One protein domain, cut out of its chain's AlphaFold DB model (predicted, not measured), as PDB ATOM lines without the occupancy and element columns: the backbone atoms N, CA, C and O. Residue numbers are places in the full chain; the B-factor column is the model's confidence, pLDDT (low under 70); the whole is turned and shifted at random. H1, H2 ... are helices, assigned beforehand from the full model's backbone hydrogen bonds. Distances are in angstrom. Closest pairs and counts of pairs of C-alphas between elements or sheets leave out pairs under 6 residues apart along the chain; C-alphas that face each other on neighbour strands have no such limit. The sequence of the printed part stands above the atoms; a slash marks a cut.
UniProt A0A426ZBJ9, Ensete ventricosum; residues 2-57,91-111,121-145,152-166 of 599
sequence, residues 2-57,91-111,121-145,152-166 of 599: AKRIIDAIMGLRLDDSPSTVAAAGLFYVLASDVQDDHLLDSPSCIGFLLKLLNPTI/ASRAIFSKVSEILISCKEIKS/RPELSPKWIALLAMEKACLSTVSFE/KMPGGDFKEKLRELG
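AT A GLANCE: This is residues 2 to 57, 91 to 111, 121 to 145 and 152 to 166 of the 599 residues of a protein of Ensete ventricosum (UniProt A0A426ZBJ9). A three-helix bundle, H2, H3 and H5, makes the core: H2 and H5 are side by side and H3 slants across them. H1 folds back along part of H2, H4 packs along the first part of H2 and runs out past it, and H6 sits near the last residue of H5. The 117 printed residues hold six named helices, H1 to H6 in chain order, and no named strand: all helix. The whole is compact, with a radius of gyration of the C-alphas of 14.3 A and spans of 49 by 33 by 25 A.

IN THESE COORDINATES: Find C-alpha 2 at (159.110, 171.870, 207.598), where H1 runs from residue 2 to 10. H2, residues 17 to 33, is 24.5 A long; H3 is residues 43 to 53. H4, residues 91 to 105, covers 21.1 A, and H5, residues 126 to 137, covers 16.4 A. H6, residues 158 to 164, ends at C-alpha 164, (169.482, 150.344, 212.863).

HOW THE PARTS SIT: Start at the hub, H2, which touches H5 at a shallow tilt of 10 degrees, the same way; their closest C-alphas, Val 21 and Pro 126, are 5.0 A apart. H3 touches H5 at a steep tilt of 42 degrees, opposite ways, closest at C-alphas 53 and 127, 4.7 A. H2, H3 and H5 form an up and down bundle, each running against the one before. H1 and H2 form a hairpin, with H2 touching through residues 23 to 30 alone; C-alphas 9 and 23 are closest, 6.0 A. H4 touches H2 at residues 18 to 25 alone, closest at C-alphas 92 and 18, 5.6 A. H6 is close to H3 but not clearly touching; C-alphas 162 and 46 are closest, 6.6 A. In each helix every O i to N i+4 pair is within hydrogen-bond range.

THE WHOLE: Look for the farthest C-alphas at Ala 91 and Glu 145, 49.3 A apart. Three cuts leave C-alpha gaps of 23.4 A from 57 to 91, 11.3 A from 111 to 121 and 8.3 A from 145 to 152. Of the links printed whole, H1 to H2 and H2 to H3 are short. Mean pLDDT of the printed part is 81.9; 22 residues are under 70, among them 140 to 145 and 152 to 156.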
ATOM      1  N   ALA A   2     159.431 173.286 207.821       75.12
ATOM      2  CA  ALA A   2     159.110 171.870 207.598       75.12
ATOM      3  C   ALA A   2     159.204 170.981 208.852       75.12
ATOM      4  O   ALA A   2     158.215 170.354 209.205       75.12
ATOM      5  N   LYS A   3     160.315 171.027 209.606       79.31
ATOM      6  CA  LYS A   3     160.476 170.249 210.852       79.31
ATOM      7  C   LYS A   3     159.312 170.402 211.842       79.31
ATOM      8  O   LYS A   3     158.808 169.409 212.332       79.31
ATOM      9  N   ARG A   4     158.816 171.626 212.073       83.81
ATOM     10  CA  ARG A   4     157.678 171.858 212.987       83.81
ATOM     11  C   ARG A   4     156.379 171.235 212.479       83.81
ATOM     12  O   ARG A   4     155.553 170.825 213.282       83.81
ATOM     13  N   ILE A   5     156.185 171.218 211.160       84.38
ATOM     14  CA  ILE A   5     155.005 170.608 210.542       84.38
ATOM     15  C   ILE A   5     155.122 169.084 210.628       84.38
ATOM     16  O   ILE A   5     154.155 168.437 211.003       84.38
ATOM     17  N   ILE A   6     156.308 168.524 210.373       84.94
ATOM     18  CA  ILE A   6     156.569 167.090 210.551       84.94
ATOM     19  C   ILE A   6     156.347 166.678 212.011       84.94
ATOM     20  O   ILE A   6     155.602 165.737 212.259       84.94
ATOM     21  N   ASP A   7     156.882 167.427 212.979       85.94
ATOM     22  CA  ASP A   7     156.651 167.188 214.410       85.94
ATOM     23  C   ASP A   7     155.151 167.205 214.758       85.94
ATOM     24  O   ASP A   7     154.677 166.359 215.517       85.94
ATOM     25  N   ALA A   8     154.381 168.123 214.163       88.38
ATOM     26  CA  ALA A   8     152.932 168.178 214.343       88.38
ATOM     27  C   ALA A   8     152.212 166.972 213.715       88.38
ATOM     28  O   ALA A   8     151.318 166.414 214.350       88.38
ATOM     29  N   ILE A   9     152.612 166.543 212.512       88.31
ATOM     30  CA  ILE A   9     152.056 165.364 211.827       88.31
ATOM     31  C   ILE A   9     152.330 164.092 212.635       88.31
ATOM     32  O   ILE A   9     151.424 163.287 212.837       88.31
ATOM     33  N   MET A  10     153.550 163.930 213.155       85.19
ATOM     34  CA  MET A  10     153.924 162.780 213.987       85.19
ATOM     35  C   MET A  10     153.138 162.729 215.306       85.19
ATOM     36  O   MET A  10     152.933 161.648 215.859       85.19
ATOM     37  N   GLY A  11     152.680 163.884 215.800       81.12
ATOM     38  CA  GLY A  11     151.814 163.998 216.973       81.12
ATOM     39  C   GLY A  11     150.326 163.734 216.710       81.12
ATOM     40  O   GLY A  11     149.549 163.702 217.668       81.12
ATOM     41  N   LEU A  12     149.906 163.551 215.451       83.06
ATOM     42  CA  LEU A  12     148.511 163.250 215.126       83.06
ATOM     43  C   LEU A  12     148.121 161.853 215.618       83.06
ATOM     44  O   LEU A  12     148.890 160.889 215.562       83.06
ATOM     45  N   ARG A  13     146.872 161.738 216.075       79.38
ATOM     46  CA  ARG A  13     146.257 160.436 216.328       79.38
ATOM     47  C   ARG A  13     145.828 159.847 214.988       79.38
ATOM     48  O   ARG A  13     145.092 160.488 214.246       79.38
ATOM     49  N   LEU A  14     146.334 158.659 214.676       80.38
ATOM     50  CA  LEU A  14     146.108 157.957 213.409       80.38
ATOM     51  C   LEU A  14     145.033 156.883 213.618       80.38
ATOM     52  O   LEU A  14     145.274 155.700 213.389       80.38
ATOM     53  N   ASP A  15     143.892 157.303 214.165       79.50
ATOM     54  CA  ASP A  15     142.823 156.393 214.594       79.50
ATOM     55  C   ASP A  15     141.847 156.085 213.442       79.50
ATOM     56  O   ASP A  15     141.171 155.057 213.454       79.50
ATOM     57  N   ASP A  16     141.793 156.950 212.423       84.50
ATOM     58  CA  ASP A  16     140.968 156.795 211.227       84.50
ATOM     59  C   ASP A  16     141.804 156.740 209.934       84.50
ATOM     60  O   ASP A  16     142.862 157.364 209.796       84.50
ATOM     61  N   SER A  17     141.316 155.972 208.955       85.69
ATOM     62  CA  SER A  17     142.012 155.753 207.680       85.69
ATOM     63  C   SER A  17     142.235 157.041 206.871       85.69
ATOM     64  O   SER A  17     143.359 157.229 206.402       85.69
ATOM     65  N   PRO A  18     141.244 157.939 206.689       87.50
ATOM     66  CA  PRO A  18     141.436 159.169 205.916       87.50
ATOM     67  C   PRO A  18     142.514 160.082 206.509       87.50
ATOM     68  O   PRO A  18     143.399 160.533 205.781       87.50
ATOM     69  N   SER A  19     142.498 160.310 207.827       88.88
ATOM     70  CA  SER A  19     143.521 161.123 208.497       88.88
ATOM     71  C   SER A  19     144.900 160.483 208.413       88.88
ATOM     72  O   SER A  19     145.891 161.186 208.222       88.88
ATOM     73  N   THR A  20     144.978 159.151 208.479       91.25
ATOM     74  CA  THR A  20     146.243 158.419 208.330       91.25
ATOM     75  C   THR A  20     146.831 158.576 206.927       91.25
ATOM     76  O   THR A  20     148.026 158.829 206.780       91.25
ATOM     77  N   VAL A  21     145.993 158.498 205.890       91.31
ATOM     78  CA  VAL A  21     146.407 158.715 204.495       91.31
ATOM     79  C   VAL A  21     146.818 160.168 204.259       91.31
ATOM     80  O   VAL A  21     147.847 160.419 203.633       91.31
ATOM     81  N   ALA A  22     146.078 161.131 204.814       91.75
ATOM     82  CA  ALA A  22     146.439 162.546 204.751       91.75
ATOM     83  C   ALA A  22     147.780 162.832 205.442       91.75
ATOM     84  O   ALA A  22     148.629 163.523 204.878       91.75
ATOM     85  N   ALA A  23     147.991 162.274 206.636       93.06
ATOM     86  CA  ALA A  23     149.235 162.408 207.386       93.06
ATOM     87  C   ALA A  23     150.420 161.816 206.609       93.06
ATOM     88  O   ALA A  23     151.452 162.472 206.486       93.06
ATOM     89  N   ALA A  24     150.255 160.623 206.028       93.12
ATOM     90  CA  ALA A  24     151.270 159.993 205.189       93.12
ATOM     91  C   ALA A  24     151.584 160.831 203.936       93.12
ATOM     92  O   ALA A  24     152.752 161.067 203.631       93.12
ATOM     93  N   GLY A  25     150.558 161.333 203.241       92.31
ATOM     94  CA  GLY A  25     150.722 162.169 202.049       92.31
ATOM     95  C   GLY A  25     151.422 163.498 202.342       92.31
ATOM     96  O   GLY A  25     152.354 163.877 201.636       92.31
ATOM     97  N   LEU A  26     151.030 164.190 203.417       91.06
ATOM     98  CA  LEU A  26     151.693 165.423 203.855       91.06
ATOM     99  C   LEU A  26     153.140 165.168 204.279       91.06
ATOM    100  O   LEU A  26     154.025 165.938 203.911       91.06
ATOM    101  N   PHE A  27     153.381 164.085 205.023       91.31
ATOM    102  CA  PHE A  27     154.730 163.682 205.403       91.31
ATOM    103  C   PHE A  27     155.596 163.448 204.163       91.31
ATOM    104  O   PHE A  27     156.688 163.997 204.092       91.31
ATOM    105  N   TYR A  28     155.094 162.713 203.164       90.62
ATOM    106  CA  TYR A  28     155.806 162.446 201.914       90.62
ATOM    107  C   TYR A  28     156.212 163.727 201.169       90.62
ATOM    108  O   TYR A  28     157.366 163.873 200.764       90.62
ATOM    109  N   VAL A  29     155.287 164.679 201.011       88.69
ATOM    110  CA  VAL A  29     155.578 165.947 200.318       88.69
ATOM    111  C   VAL A  29     156.645 166.739 201.060       88.69
ATOM    112  O   VAL A  29     157.594 167.222 200.448       88.69
ATOM    113  N   LEU A  30     156.519 166.843 202.383       85.31
ATOM    114  CA  LEU A  30     157.493 167.555 203.205       85.31
ATOM    115  C   LEU A  30     158.851 166.852 203.197       85.31
ATOM    116  O   LEU A  30     159.869 167.522 203.134       85.31
ATOM    117  N   ALA A  31     158.868 165.521 203.223       80.38
ATOM    118  CA  ALA A  31     160.078 164.716 203.110       80.38
ATOM    119  C   ALA A  31     160.799 164.940 201.772       80.38
ATOM    120  O   ALA A  31     162.021 164.978 201.741       80.38
ATOM    121  N   SER A  32     160.043 165.119 200.686       76.88
ATOM    122  CA  SER A  32     160.585 165.253 199.328       76.88
ATOM    123  C   SER A  32     161.063 166.670 198.981       76.88
ATOM    124  O   SER A  32     161.906 166.827 198.103       76.88
ATOM    125  N   ASP A  33     160.508 167.701 199.626       70.00
ATOM    126  CA  ASP A  33     160.813 169.121 199.356       70.00
ATOM    127  C   ASP A  33     161.870 169.708 200.316       70.00
ATOM    128  O   ASP A  33     162.359 170.829 200.146       70.00
ATOM    129  N   VAL A  34     162.232 168.973 201.368       64.75
ATOM    130  CA  VAL A  34     163.187 169.445 202.372       64.75
ATOM    131  C   VAL A  34     164.625 169.332 201.857       64.75
ATOM    132  O   VAL A  34     165.099 168.254 201.541       64.75
ATOM    133  N   GLN A  35     165.341 170.461 201.860       60.72
ATOM    134  CA  GLN A  35     166.783 170.554 201.551       60.72
ATOM    135  C   GLN A  35     167.703 170.061 202.688       60.72
ATOM    136  O   GLN A  35     168.919 170.166 202.585       60.72
ATOM    137  N   ASP A  36     167.129 169.639 203.816       69.69
ATOM    138  CA  ASP A  36     167.861 169.076 204.952       69.69
ATOM    139  C   ASP A  36     167.870 167.552 204.824       69.69
ATOM    140  O   ASP A  36     166.933 166.877 205.264       69.69
ATOM    141  N   ASP A  37     168.935 167.037 204.214       64.75
ATOM    142  CA  ASP A  37     169.120 165.614 203.911       64.75
ATOM    143  C   ASP A  37     169.049 164.717 205.161       64.75
ATOM    144  O   ASP A  37     168.793 163.523 205.048       64.75
ATOM    145  N   HIS A  38     169.201 165.285 206.364       74.06
ATOM    146  CA  HIS A  38     169.202 164.543 207.628       74.06
ATOM    147  C   HIS A  38     167.860 164.539 208.367       74.06
ATOM    148  O   HIS A  38     167.731 163.914 209.425       74.06
ATOM    149  N   LEU A  39     166.838 165.243 207.870       79.19
ATOM    150  CA  LEU A  39     165.557 165.325 208.579       79.19
ATOM    151  C   LEU A  39     164.868 163.954 208.670       79.19
ATOM    152  O   LEU A  39     164.262 163.622 209.698       79.19
ATOM    153  N   LEU A  40     164.983 163.154 207.610       83.94
ATOM    154  CA  LEU A  40     164.422 161.804 207.542       83.94
ATOM    155  C   LEU A  40     165.236 160.786 208.339       83.94
ATOM    156  O   LEU A  40     164.645 159.840 208.852       83.94
ATOM    157  N   ASP A  41     166.535 161.026 208.535       86.31
ATOM    158  CA  ASP A  41     167.435 160.176 209.331       86.31
ATOM    159  C   ASP A  41     167.035 160.130 210.816       86.31
ATOM    160  O   ASP A  41     167.505 159.283 211.582       86.31
ATOM    161  N   SER A  42     166.177 161.059 211.261       88.75
ATOM    162  CA  SER A  42     165.785 161.145 212.661       88.75
ATOM    163  C   SER A  42     164.955 159.927 213.110       88.75
ATOM    164  O   SER A  42     164.028 159.506 212.407       88.75
ATOM    165  N   PRO A  43     165.196 159.395 214.327       90.88
ATOM    166  CA  PRO A  43     164.446 158.250 214.840       90.88
ATOM    167  C   PRO A  43     162.931 158.458 214.886       90.88
ATOM    168  O   PRO A  43     162.178 157.506 214.699       90.88
ATOM    169  N   SER A  44     162.470 159.693 215.101       90.62
ATOM    170  CA  SER A  44     161.041 160.024 215.107       90.62
ATOM    171  C   SER A  44     160.411 159.872 213.721       90.62
ATOM    172  O   SER A  44     159.340 159.278 213.608       90.62
ATOM    173  N   CYS A  45     161.082 160.357 212.670       91.50
ATOM    174  CA  CYS A  45     160.616 160.227 211.288       91.50
ATOM    175  C   CYS A  45     160.556 158.757 210.861       91.50
ATOM    176  O   CYS A  45     159.537 158.307 210.338       91.50
ATOM    177  N   ILE A  46     161.614 157.990 211.144       92.88
ATOM    178  CA  ILE A  46     161.645 156.553 210.852       92.88
ATOM    179  C   ILE A  46     160.562 155.829 211.660       92.88
ATOM    180  O   ILE A  46     159.772 155.084 211.091       92.88
ATOM    181  N   GLY A  47     160.441 156.111 212.960       93.06
ATOM    182  CA  GLY A  47     159.400 155.538 213.814       93.06
ATOM    183  C   GLY A  47     157.978 155.824 213.316       93.06
ATOM    184  O   GLY A  47     157.125 154.936 213.347       93.06
ATOM    185  N   PHE A  48     157.721 157.027 212.796       93.31
ATOM    186  CA  PHE A  48     156.443 157.371 212.173       93.31
ATOM    187  C   PHE A  48     156.174 156.535 210.916       93.31
ATOM    188  O   PHE A  48     155.094 155.959 210.788       93.31
ATOM    189  N   LEU A  49     157.158 156.399 210.021       94.31
ATOM    190  CA  LEU A  49     157.025 155.557 208.831       94.31
ATOM    191  C   LEU A  49     156.770 154.084 209.197       94.31
ATOM    192  O   LEU A  49     155.918 153.440 208.589       94.31
ATOM    193  N   LEU A  50     157.430 153.562 210.236       94.44
ATOM    194  CA  LEU A  50     157.193 152.199 210.731       94.44
ATOM    195  C   LEU A  50     155.783 152.017 211.297       94.44
ATOM    196  O   LEU A  50     155.144 150.996 211.038       94.44
ATOM    197  N   LYS A  51     155.263 153.029 211.998       92.81
ATOM    198  CA  LYS A  51     153.873 153.046 212.468       92.81
ATOM    199  C   LYS A  51     152.877 152.992 211.305       92.81
ATOM    200  O   LYS A  51     151.824 152.381 211.449       92.81
ATOM    201  N   LEU A  52     153.196 153.589 210.154       92.69
ATOM    202  CA  LEU A  52     152.354 153.498 208.957       92.69
ATOM    203  C   LEU A  52     152.395 152.103 208.310       92.69
ATOM    204  O   LEU A  52     151.374 151.663 207.786       92.69
ATOM    205  N   LEU A  53     153.532 151.394 208.361       92.06
ATOM    206  CA  LEU A  53     153.650 150.020 207.844       92.06
ATOM    207  C   LEU A  53     152.873 149.008 208.695       92.06
ATOM    208  O   LEU A  53     152.206 148.122 208.152       92.06
ATOM    209  N   ASN A  54     152.938 149.166 210.016       83.50
ATOM    210  CA  ASN A  54     152.268 148.320 210.997       83.50
ATOM    211  C   ASN A  54     151.499 149.196 211.997       83.50
ATOM    212  O   ASN A  54     152.004 149.453 213.096       83.50
ATOM    213  N   PRO A  55     150.289 149.666 211.639       66.50
ATOM    214  CA  PRO A  55     149.481 150.461 212.550       66.50
ATOM    215  C   PRO A  55     149.188 149.631 213.797       66.50
ATOM    216  O   PRO A  55     148.574 148.565 213.729       66.50
ATOM    217  N   THR A  56     149.672 150.103 214.944       54.94
ATOM    218  CA  THR A  56     149.351 149.497 216.230       54.94
ATOM    219  C   THR A  56     147.852 149.657 216.429       54.94
ATOM    220  O   THR A  56     147.370 150.784 216.535       54.94
ATOM    221  N   ILE A  57     147.108 148.549 216.439       47.38
ATOM    222  CA  ILE A  57     145.702 148.570 216.841       47.38
ATOM    223  C   ILE A  57     145.707 149.120 218.268       47.38
ATOM    224  O   ILE A  57     146.387 148.531 219.114       47.38
ATOM    225  N   ALA A  91     133.547 163.967 203.123       85.25
ATOM    226  CA  ALA A  91     134.803 164.519 203.615       85.25
ATOM    227  C   ALA A  91     135.968 163.541 203.416       85.25
ATOM    228  O   ALA A  91     137.000 163.934 202.873       85.25
ATOM    229  N   SER A  92     135.790 162.262 203.754       85.06
ATOM    230  CA  SER A  92     136.825 161.248 203.551       85.06
ATOM    231  C   SER A  92     137.175 161.097 202.071       85.06
ATOM    232  O   SER A  92     138.351 161.126 201.717       85.06
ATOM    233  N   ARG A  93     136.175 161.042 201.176       84.81
ATOM    234  CA  ARG A  93     136.432 161.001 199.721       84.81
ATOM    235  C   ARG A  93     137.212 162.224 199.231       84.81
ATOM    236  O   ARG A  93     138.110 162.078 198.406       84.81
ATOM    237  N   ALA A  94     136.904 163.414 199.751       87.44
ATOM    238  CA  ALA A  94     137.632 164.634 199.407       87.44
ATOM    239  C   ALA A  94     139.100 164.578 199.865       87.44
ATOM    240  O   ALA A  94     139.983 165.009 199.125       87.44
ATOM    241  N   ILE A  95     139.373 164.000 201.040       89.44
ATOM    242  CA  ILE A  95     140.740 163.787 201.538       89.44
ATOM    243  C   ILE A  95     141.513 162.846 200.607       89.44
ATOM    244  O   ILE A  95     142.584 163.215 200.126       89.44
ATOM    245  N   PHE A  96     140.964 161.667 200.302       87.44
ATOM    246  CA  PHE A  96     141.600 160.706 199.393       87.44
ATOM    247  C   PHE A  96     141.852 161.304 198.006       87.44
ATOM    248  O   PHE A  96     142.949 161.172 197.464       87.44
ATOM    249  N   SER A  97     140.866 162.024 197.464       86.88
ATOM    250  CA  SER A  97     140.991 162.724 196.184       86.88
ATOM    251  C   SER A  97     142.128 163.749 196.212       86.88
ATOM    252  O   SER A  97     142.951 163.773 195.297       86.88
ATOM    253  N   LYS A  98     142.252 164.532 197.293       90.88
ATOM    254  CA  LYS A  98     143.328 165.522 197.425       90.88
ATOM    255  C   LYS A  98     144.707 164.877 197.548       90.88
ATOM    256  O   LYS A  98     145.655 165.360 196.934       90.88
ATOM    257  N   VAL A  99     144.832 163.786 198.303       91.06
ATOM    258  CA  VAL A  99     146.096 163.038 198.400       91.06
ATOM    259  C   VAL A  99     146.476 162.447 197.040       91.06
ATOM    260  O   VAL A  99     147.624 162.576 196.622       91.06
ATOM    261  N   SER A 100     145.511 161.889 196.304       88.81
ATOM    262  CA  SER A 100     145.747 161.404 194.941       88.81
ATOM    263  C   SER A 100     146.207 162.522 194.004       88.81
ATOM    264  O   SER A 100     147.155 162.324 193.250       88.81
ATOM    265  N   GLU A 101     145.565 163.691 194.037       90.00
ATOM    266  CA  GLU A 101     145.948 164.853 193.222       90.00
ATOM    267  C   GLU A 101     147.406 165.259 193.483       90.00
ATOM    268  O   GLU A 101     148.172 165.483 192.545       90.00
ATOM    269  N   ILE A 102     147.807 165.289 194.756       90.38
ATOM    270  CA  ILE A 102     149.180 165.596 195.165       90.38
ATOM    271  C   ILE A 102     150.156 164.563 194.594       90.38
ATOM    272  O   ILE A 102     151.125 164.948 193.943       90.38
ATOM    273  N   LEU A 103     149.901 163.266 194.781       88.94
ATOM    274  CA  LEU A 103     150.803 162.207 194.312       88.94
ATOM    275  C   LEU A 103     150.917 162.169 192.778       88.94
ATOM    276  O   LEU A 103     152.009 161.949 192.248       88.94
ATOM    277  N   ILE A 104     149.829 162.467 192.061       88.50
ATOM    278  CA  ILE A 104     149.848 162.663 190.603       88.50
ATOM    279  C   ILE A 104     150.705 163.883 190.239       88.50
ATOM    280  O   ILE A 104     151.528 163.804 189.328       88.50
ATOM    281  N   SER A 105     150.573 165.001 190.965       87.69
ATOM    282  CA  SER A 105     151.380 166.208 190.721       87.69
ATOM    283  C   SER A 105     152.880 165.966 190.939       87.69
ATOM    284  O   SER A 105     153.713 166.482 190.191       87.69
ATOM    285  N   CYS A 106     153.220 165.107 191.905       85.00
ATOM    286  CA  CYS A 106     154.583 164.655 192.170       85.00
ATOM    287  C   CYS A 106     155.094 163.635 191.137       85.00
ATOM    288  O   CYS A 106     156.277 163.304 191.162       85.00
ATOM    289  N   LYS A 107     154.245 163.178 190.203       87.38
ATOM    290  CA  LYS A 107     154.527 162.122 189.212       87.38
ATOM    291  C   LYS A 107     154.816 160.751 189.829       87.38
ATOM    292  O   LYS A 107     155.521 159.945 189.230       87.38
ATOM    293  N   GLU A 108     154.270 160.486 191.011       85.56
ATOM    294  CA  GLU A 108     154.449 159.203 191.701       85.56
ATOM    295  C   GLU A 108     153.389 158.179 191.312       85.56
ATOM    296  O   GLU A 108     153.615 156.978 191.429       85.56
ATOM    297  N   ILE A 109     152.242 158.657 190.822       84.12
ATOM    298  CA  ILE A 109     151.173 157.823 190.288       84.12
ATOM    299  C   ILE A 109     150.667 158.432 188.971       84.12
ATOM    300  O   ILE A 109     150.664 159.653 188.802       84.12
ATOM    301  N   LYS A 110     150.247 157.593 188.017       75.56
ATOM    302  CA  LYS A 110     149.739 158.031 186.704       75.56
ATOM    303  C   LYS A 110     148.402 158.779 186.838       75.56
ATOM    304  O   LYS A 110     147.596 158.482 187.716       75.56
ATOM    305  N   SER A 111     148.111 159.745 185.971       64.00
ATOM    306  CA  SER A 111     146.759 160.319 185.888       64.00
ATOM    307  C   SER A 111     145.840 159.322 185.179       64.00
ATOM    308  O   SER A 111     146.094 159.010 184.018       64.00
ATOM    309  N   ARG A 121     141.593 153.083 194.165       61.25
ATOM    310  CA  ARG A 121     142.976 153.132 193.705       61.25
ATOM    311  C   ARG A 121     143.855 152.450 194.763       61.25
ATOM    312  O   ARG A 121     144.073 153.056 195.819       61.25
ATOM    313  N   PRO A 122     144.386 151.235 194.528       60.44
ATOM    314  CA  PRO A 122     145.110 150.461 195.552       60.44
ATOM    315  C   PRO A 122     146.398 151.151 196.048       60.44
ATOM    316  O   PRO A 122     146.936 150.827 197.108       60.44
ATOM    317  N   GLU A 123     146.866 152.159 195.310       67.81
ATOM    318  CA  GLU A 123     148.060 152.968 195.573       67.81
ATOM    319  C   GLU A 123     147.861 154.008 196.703       67.81
ATOM    320  O   GLU A 123     148.827 154.614 197.158       67.81
ATOM    321  N   LEU A 124     146.636 154.212 197.210       76.25
ATOM    322  CA  LEU A 124     146.320 155.214 198.248       76.25
ATOM    323  C   LEU A 124     146.359 154.681 199.693       76.25
ATOM    324  O   LEU A 124     145.785 155.288 200.599       76.25
ATOM    325  N   SER A 125     147.044 153.562 199.946       88.31
ATOM    326  CA  SER A 125     147.208 153.058 201.316       88.31
ATOM    327  C   SER A 125     148.330 153.795 202.073       88.31
ATOM    328  O   SER A 125     149.367 154.113 201.483       88.31
ATOM    329  N   PRO A 126     148.205 154.010 203.402       91.25
ATOM    330  CA  PRO A 126     149.283 154.603 204.196       91.25
ATOM    331  C   PRO A 126     150.591 153.813 204.118       91.25
ATOM    332  O   PRO A 126     151.668 154.407 204.094       91.25
ATOM    333  N   LYS A 127     150.493 152.477 204.030       93.81
ATOM    334  CA  LYS A 127     151.645 151.584 203.854       93.81
ATOM    335  C   LYS A 127     152.388 151.893 202.562       93.81
ATOM    336  O   LYS A 127     153.604 152.038 202.581       93.81
ATOM    337  N   TRP A 128     151.657 152.024 201.456       94.00
ATOM    338  CA  TRP A 128     152.249 152.313 200.154       94.00
ATOM    339  C   TRP A 128     152.948 153.676 200.147       94.00
ATOM    340  O   TRP A 128     154.092 153.765 199.709       94.00
ATOM    341  N   ILE A 129     152.322 154.716 200.712       94.06
ATOM    342  CA  ILE A 129     152.923 156.059 200.801       94.06
ATOM    343  C   ILE A 129     154.168 156.053 201.704       94.06
ATOM    344  O   ILE A 129     155.167 156.694 201.381       94.06
ATOM    345  N   ALA A 130     154.146 155.305 202.811       95.06
ATOM    346  CA  ALA A 130     155.311 155.158 203.680       95.06
ATOM    347  C   ALA A 130     156.474 154.455 202.967       95.06
ATOM    348  O   ALA A 130     157.605 154.935 203.030       95.06
ATOM    349  N   LEU A 131     156.202 153.364 202.242       95.75
ATOM    350  CA  LEU A 131     157.217 152.682 201.437       95.75
ATOM    351  C   LEU A 131     157.742 153.576 200.312       95.75
ATOM    352  O   LEU A 131     158.940 153.572 200.062       95.75
ATOM    353  N   LEU A 132     156.886 154.376 199.671       93.62
ATOM    354  CA  LEU A 132     157.308 155.368 198.683       93.62
ATOM    355  C   LEU A 132     158.260 156.403 199.306       93.62
ATOM    356  O   LEU A 132     159.298 156.705 198.725       93.62
ATOM    357  N   ALA A 133     157.943 156.926 200.493       92.94
ATOM    358  CA  ALA A 133     158.825 157.855 201.196       92.94
ATOM    359  C   ALA A 133     160.186 157.210 201.512       92.94
ATOM    360  O   ALA A 133     161.225 157.812 201.251       92.94
ATOM    361  N   MET A 134     160.185 155.967 202.009       93.94
ATOM    362  CA  MET A 134     161.411 155.200 202.258       93.94
ATOM    363  C   MET A 134     162.195 154.922 200.967       93.94
ATOM    364  O   MET A 134     163.419 155.003 200.976       93.94
ATOM    365  N   GLU A 135     161.508 154.621 199.859       92.88
ATOM    366  CA  GLU A 135     162.114 154.345 198.551       92.88
ATOM    367  C   GLU A 135     162.930 155.551 198.097       92.88
ATOM    368  O   GLU A 135     164.105 155.397 197.757       92.88
ATOM    369  N   LYS A 136     162.322 156.745 198.139       89.88
ATOM    370  CA  LYS A 136     162.982 157.996 197.747       89.88
ATOM    371  C   LYS A 136     164.114 158.362 198.697       89.88
ATOM    372  O   LYS A 136     165.176 158.752 198.231       89.88
ATOM    373  N   ALA A 137     163.911 158.197 200.002       88.62
ATOM    374  CA  ALA A 137     164.921 158.511 201.007       88.62
ATOM    375  C   ALA A 137     166.137 157.565 200.962       88.62
ATOM    376  O   ALA A 137     167.225 157.943 201.379       88.62
ATOM    377  N   CYS A 138     165.983 156.346 200.430       90.50
ATOM    378  CA  CYS A 138     167.101 155.420 200.225       90.50
ATOM    379  C   CYS A 138     167.890 155.677 198.928       90.50
ATOM    380  O   CYS A 138     168.929 155.041 198.728       90.50
ATOM    381  N   LEU A 139     167.427 156.561 198.032       86.25
ATOM    382  CA  LEU A 139     168.148 156.863 196.795       86.25
ATOM    383  C   LEU A 139     169.499 157.498 197.131       86.25
ATOM    384  O   LEU A 139     169.574 158.595 197.677       86.25
ATOM    385  N   SER A 140     170.582 156.807 196.786       67.19
ATOM    386  CA  SER A 140     171.927 157.351 196.959       67.19
ATOM    387  C   SER A 140     172.197 158.373 195.851       67.19
ATOM    388  O   SER A 140     172.312 158.013 194.680       67.19
ATOM    389  N   THR A 141     172.303 159.652 196.206       56.66
ATOM    390  CA  THR A 141     172.838 160.687 195.318       56.66
ATOM    391  C   THR A 141     174.343 160.465 195.193       56.66
ATOM    392  O   THR A 141     175.076 160.502 196.174       56.66
ATOM    393  N   VAL A 142     174.835 160.186 193.988       49.03
ATOM    394  CA  VAL A 142     176.278 160.215 193.714       49.03
ATOM    395  C   VAL A 142     176.584 161.627 193.216       49.03
ATOM    396  O   VAL A 142     176.272 161.938 192.067       49.03
ATOM    397  N   SER A 143     177.123 162.514 194.065       40.38
ATOM    398  CA  SER A 143     177.756 163.743 193.563       40.38
ATOM    399  C   SER A 143     179.167 163.398 193.120       40.38
ATOM    400  O   SER A 143     179.934 162.756 193.836       40.38
ATOM    401  N   PHE A 144     179.510 163.831 191.917       39.41
ATOM    402  CA  PHE A 144     180.898 163.906 191.502       39.41
ATOM    403  C   PHE A 144     181.417 165.268 191.958       39.41
ATOM    404  O   PHE A 144     181.108 166.287 191.346       39.41
ATOM    405  N   GLU A 145     182.161 165.302 193.062       35.62
ATOM    406  CA  GLU A 145     183.029 166.441 193.350       35.62
ATOM    407  C   GLU A 145     184.280 166.292 192.467       35.62
ATOM    408  O   GLU A 145     185.067 165.358 192.639       35.62
ATOM    409  N   LYS A 152     182.926 161.773 199.181       41.44
ATOM    410  CA  LYS A 152     181.907 161.934 200.214       41.44
ATOM    411  C   LYS A 152     180.591 161.642 199.521       41.44
ATOM    412  O   LYS A 152     180.213 162.387 198.631       41.44
ATOM    413  N   MET A 153     179.943 160.542 199.892       46.28
ATOM    414  CA  MET A 153     178.587 160.241 199.446       46.28
ATOM    415  C   MET A 153     177.682 161.364 199.979       46.28
ATOM    416  O   MET A 153     177.510 161.453 201.193       46.28
ATOM    417  N   PRO A 154     177.139 162.253 199.136       39.84
ATOM    418  CA  PRO A 154     176.276 163.361 199.563       39.84
ATOM    419  C   PRO A 154     174.833 162.889 199.841       39.84
ATOM    420  O   PRO A 154     173.881 163.620 199.586       39.84
ATOM    421  N   GLY A 155     174.656 161.638 200.267       48.78
ATOM    422  CA  GLY A 155     173.362 161.067 200.625       48.78
ATOM    423  C   GLY A 155     173.310 160.889 202.134       48.78
ATOM    424  O   GLY A 155     174.278 160.390 202.706       48.78
ATOM    425  N   GLY A 156     172.216 161.311 202.770       60.28
ATOM    426  CA  GLY A 156     172.002 161.114 204.204       60.28
ATOM    427  C   GLY A 156     172.157 159.648 204.625       60.28
ATOM    428  O   GLY A 156     172.031 158.723 203.816       60.28
ATOM    429  N   ASP A 157     172.384 159.421 205.919       82.31
ATOM    430  CA  ASP A 157     172.572 158.079 206.488       82.31
ATOM    431  C   ASP A 157     171.237 157.311 206.601       82.31
ATOM    432  O   ASP A 157     171.156 156.295 207.296       82.31
ATOM    433  N   PHE A 158     170.172 157.771 205.929       90.50
ATOM    434  CA  PHE A 158     168.812 157.252 206.048       90.50
ATOM    435  C   PHE A 158     168.755 155.736 205.925       90.50
ATOM    436  O   PHE A 158     168.181 155.079 206.786       90.50
ATOM    437  N   LYS A 159     169.369 155.153 204.888       91.62
ATOM    438  CA  LYS A 159     169.337 153.698 204.669       91.62
ATOM    439  C   LYS A 159     170.038 152.914 205.784       91.62
ATOM    440  O   LYS A 159     169.648 151.783 206.065       91.62
ATOM    441  N   GLU A 160     171.040 153.503 206.434       93.69
ATOM    442  CA  GLU A 160     171.748 152.905 207.571       93.69
ATOM    443  C   GLU A 160     170.905 153.035 208.848       93.69
ATOM    444  O   GLU A 160     170.703 152.058 209.570       93.69
ATOM    445  N   LYS A 161     170.302 154.208 209.080       94.31
ATOM    446  CA  LYS A 161     169.371 154.445 210.195       94.31
ATOM    447  C   LYS A 161     168.095 153.620 210.089       94.31
ATOM    448  O   LYS A 161     167.606 153.115 211.097       94.31
ATOM    449  N   LEU A 162     167.588 153.427 208.875       95.56
ATOM    450  CA  LEU A 162     166.450 152.567 208.586       95.56
ATOM    451  C   LEU A 162     166.744 151.130 209.023       95.56
ATOM    452  O   LEU A 162     165.881 150.503 209.626       95.56
ATOM    453  N   ARG A 163     167.960 150.621 208.789       96.38
ATOM    454  CA  ARG A 163     168.392 149.319 209.316       96.38
ATOM    455  C   ARG A 163     168.493 149.323 210.836       96.38
ATOM    456  O   ARG A 163     167.906 148.457 211.476       96.38
ATOM    457  N   GLU A 164     169.227 150.275 211.413       96.38
ATOM    458  CA  GLU A 164     169.482 150.344 212.863       96.38
ATOM    459  C   GLU A 164     168.193 150.383 213.698       96.38
ATOM    460  O   GLU A 164     168.158 149.865 214.813       96.38
ATOM    461  N   LEU A 165     167.127 150.973 213.153       96.00
ATOM    462  CA  LEU A 165     165.827 151.099 213.809       96.00
ATOM    463  C   LEU A 165     164.832 149.987 213.430       96.00
ATOM    464  O   LEU A 165     163.644 150.108 213.724       96.00
ATOM    465  N   GLY A 166     165.291 148.906 212.788       95.44
ATOM    466  CA  GLY A 166     164.461 147.744 212.441       95.44
ATOM    467  C   GLY A 166     163.501 147.982 211.272       95.44
ATOM    468  O   GLY A 166     162.514 147.265 211.104       95.44
TER     469      GLY A 166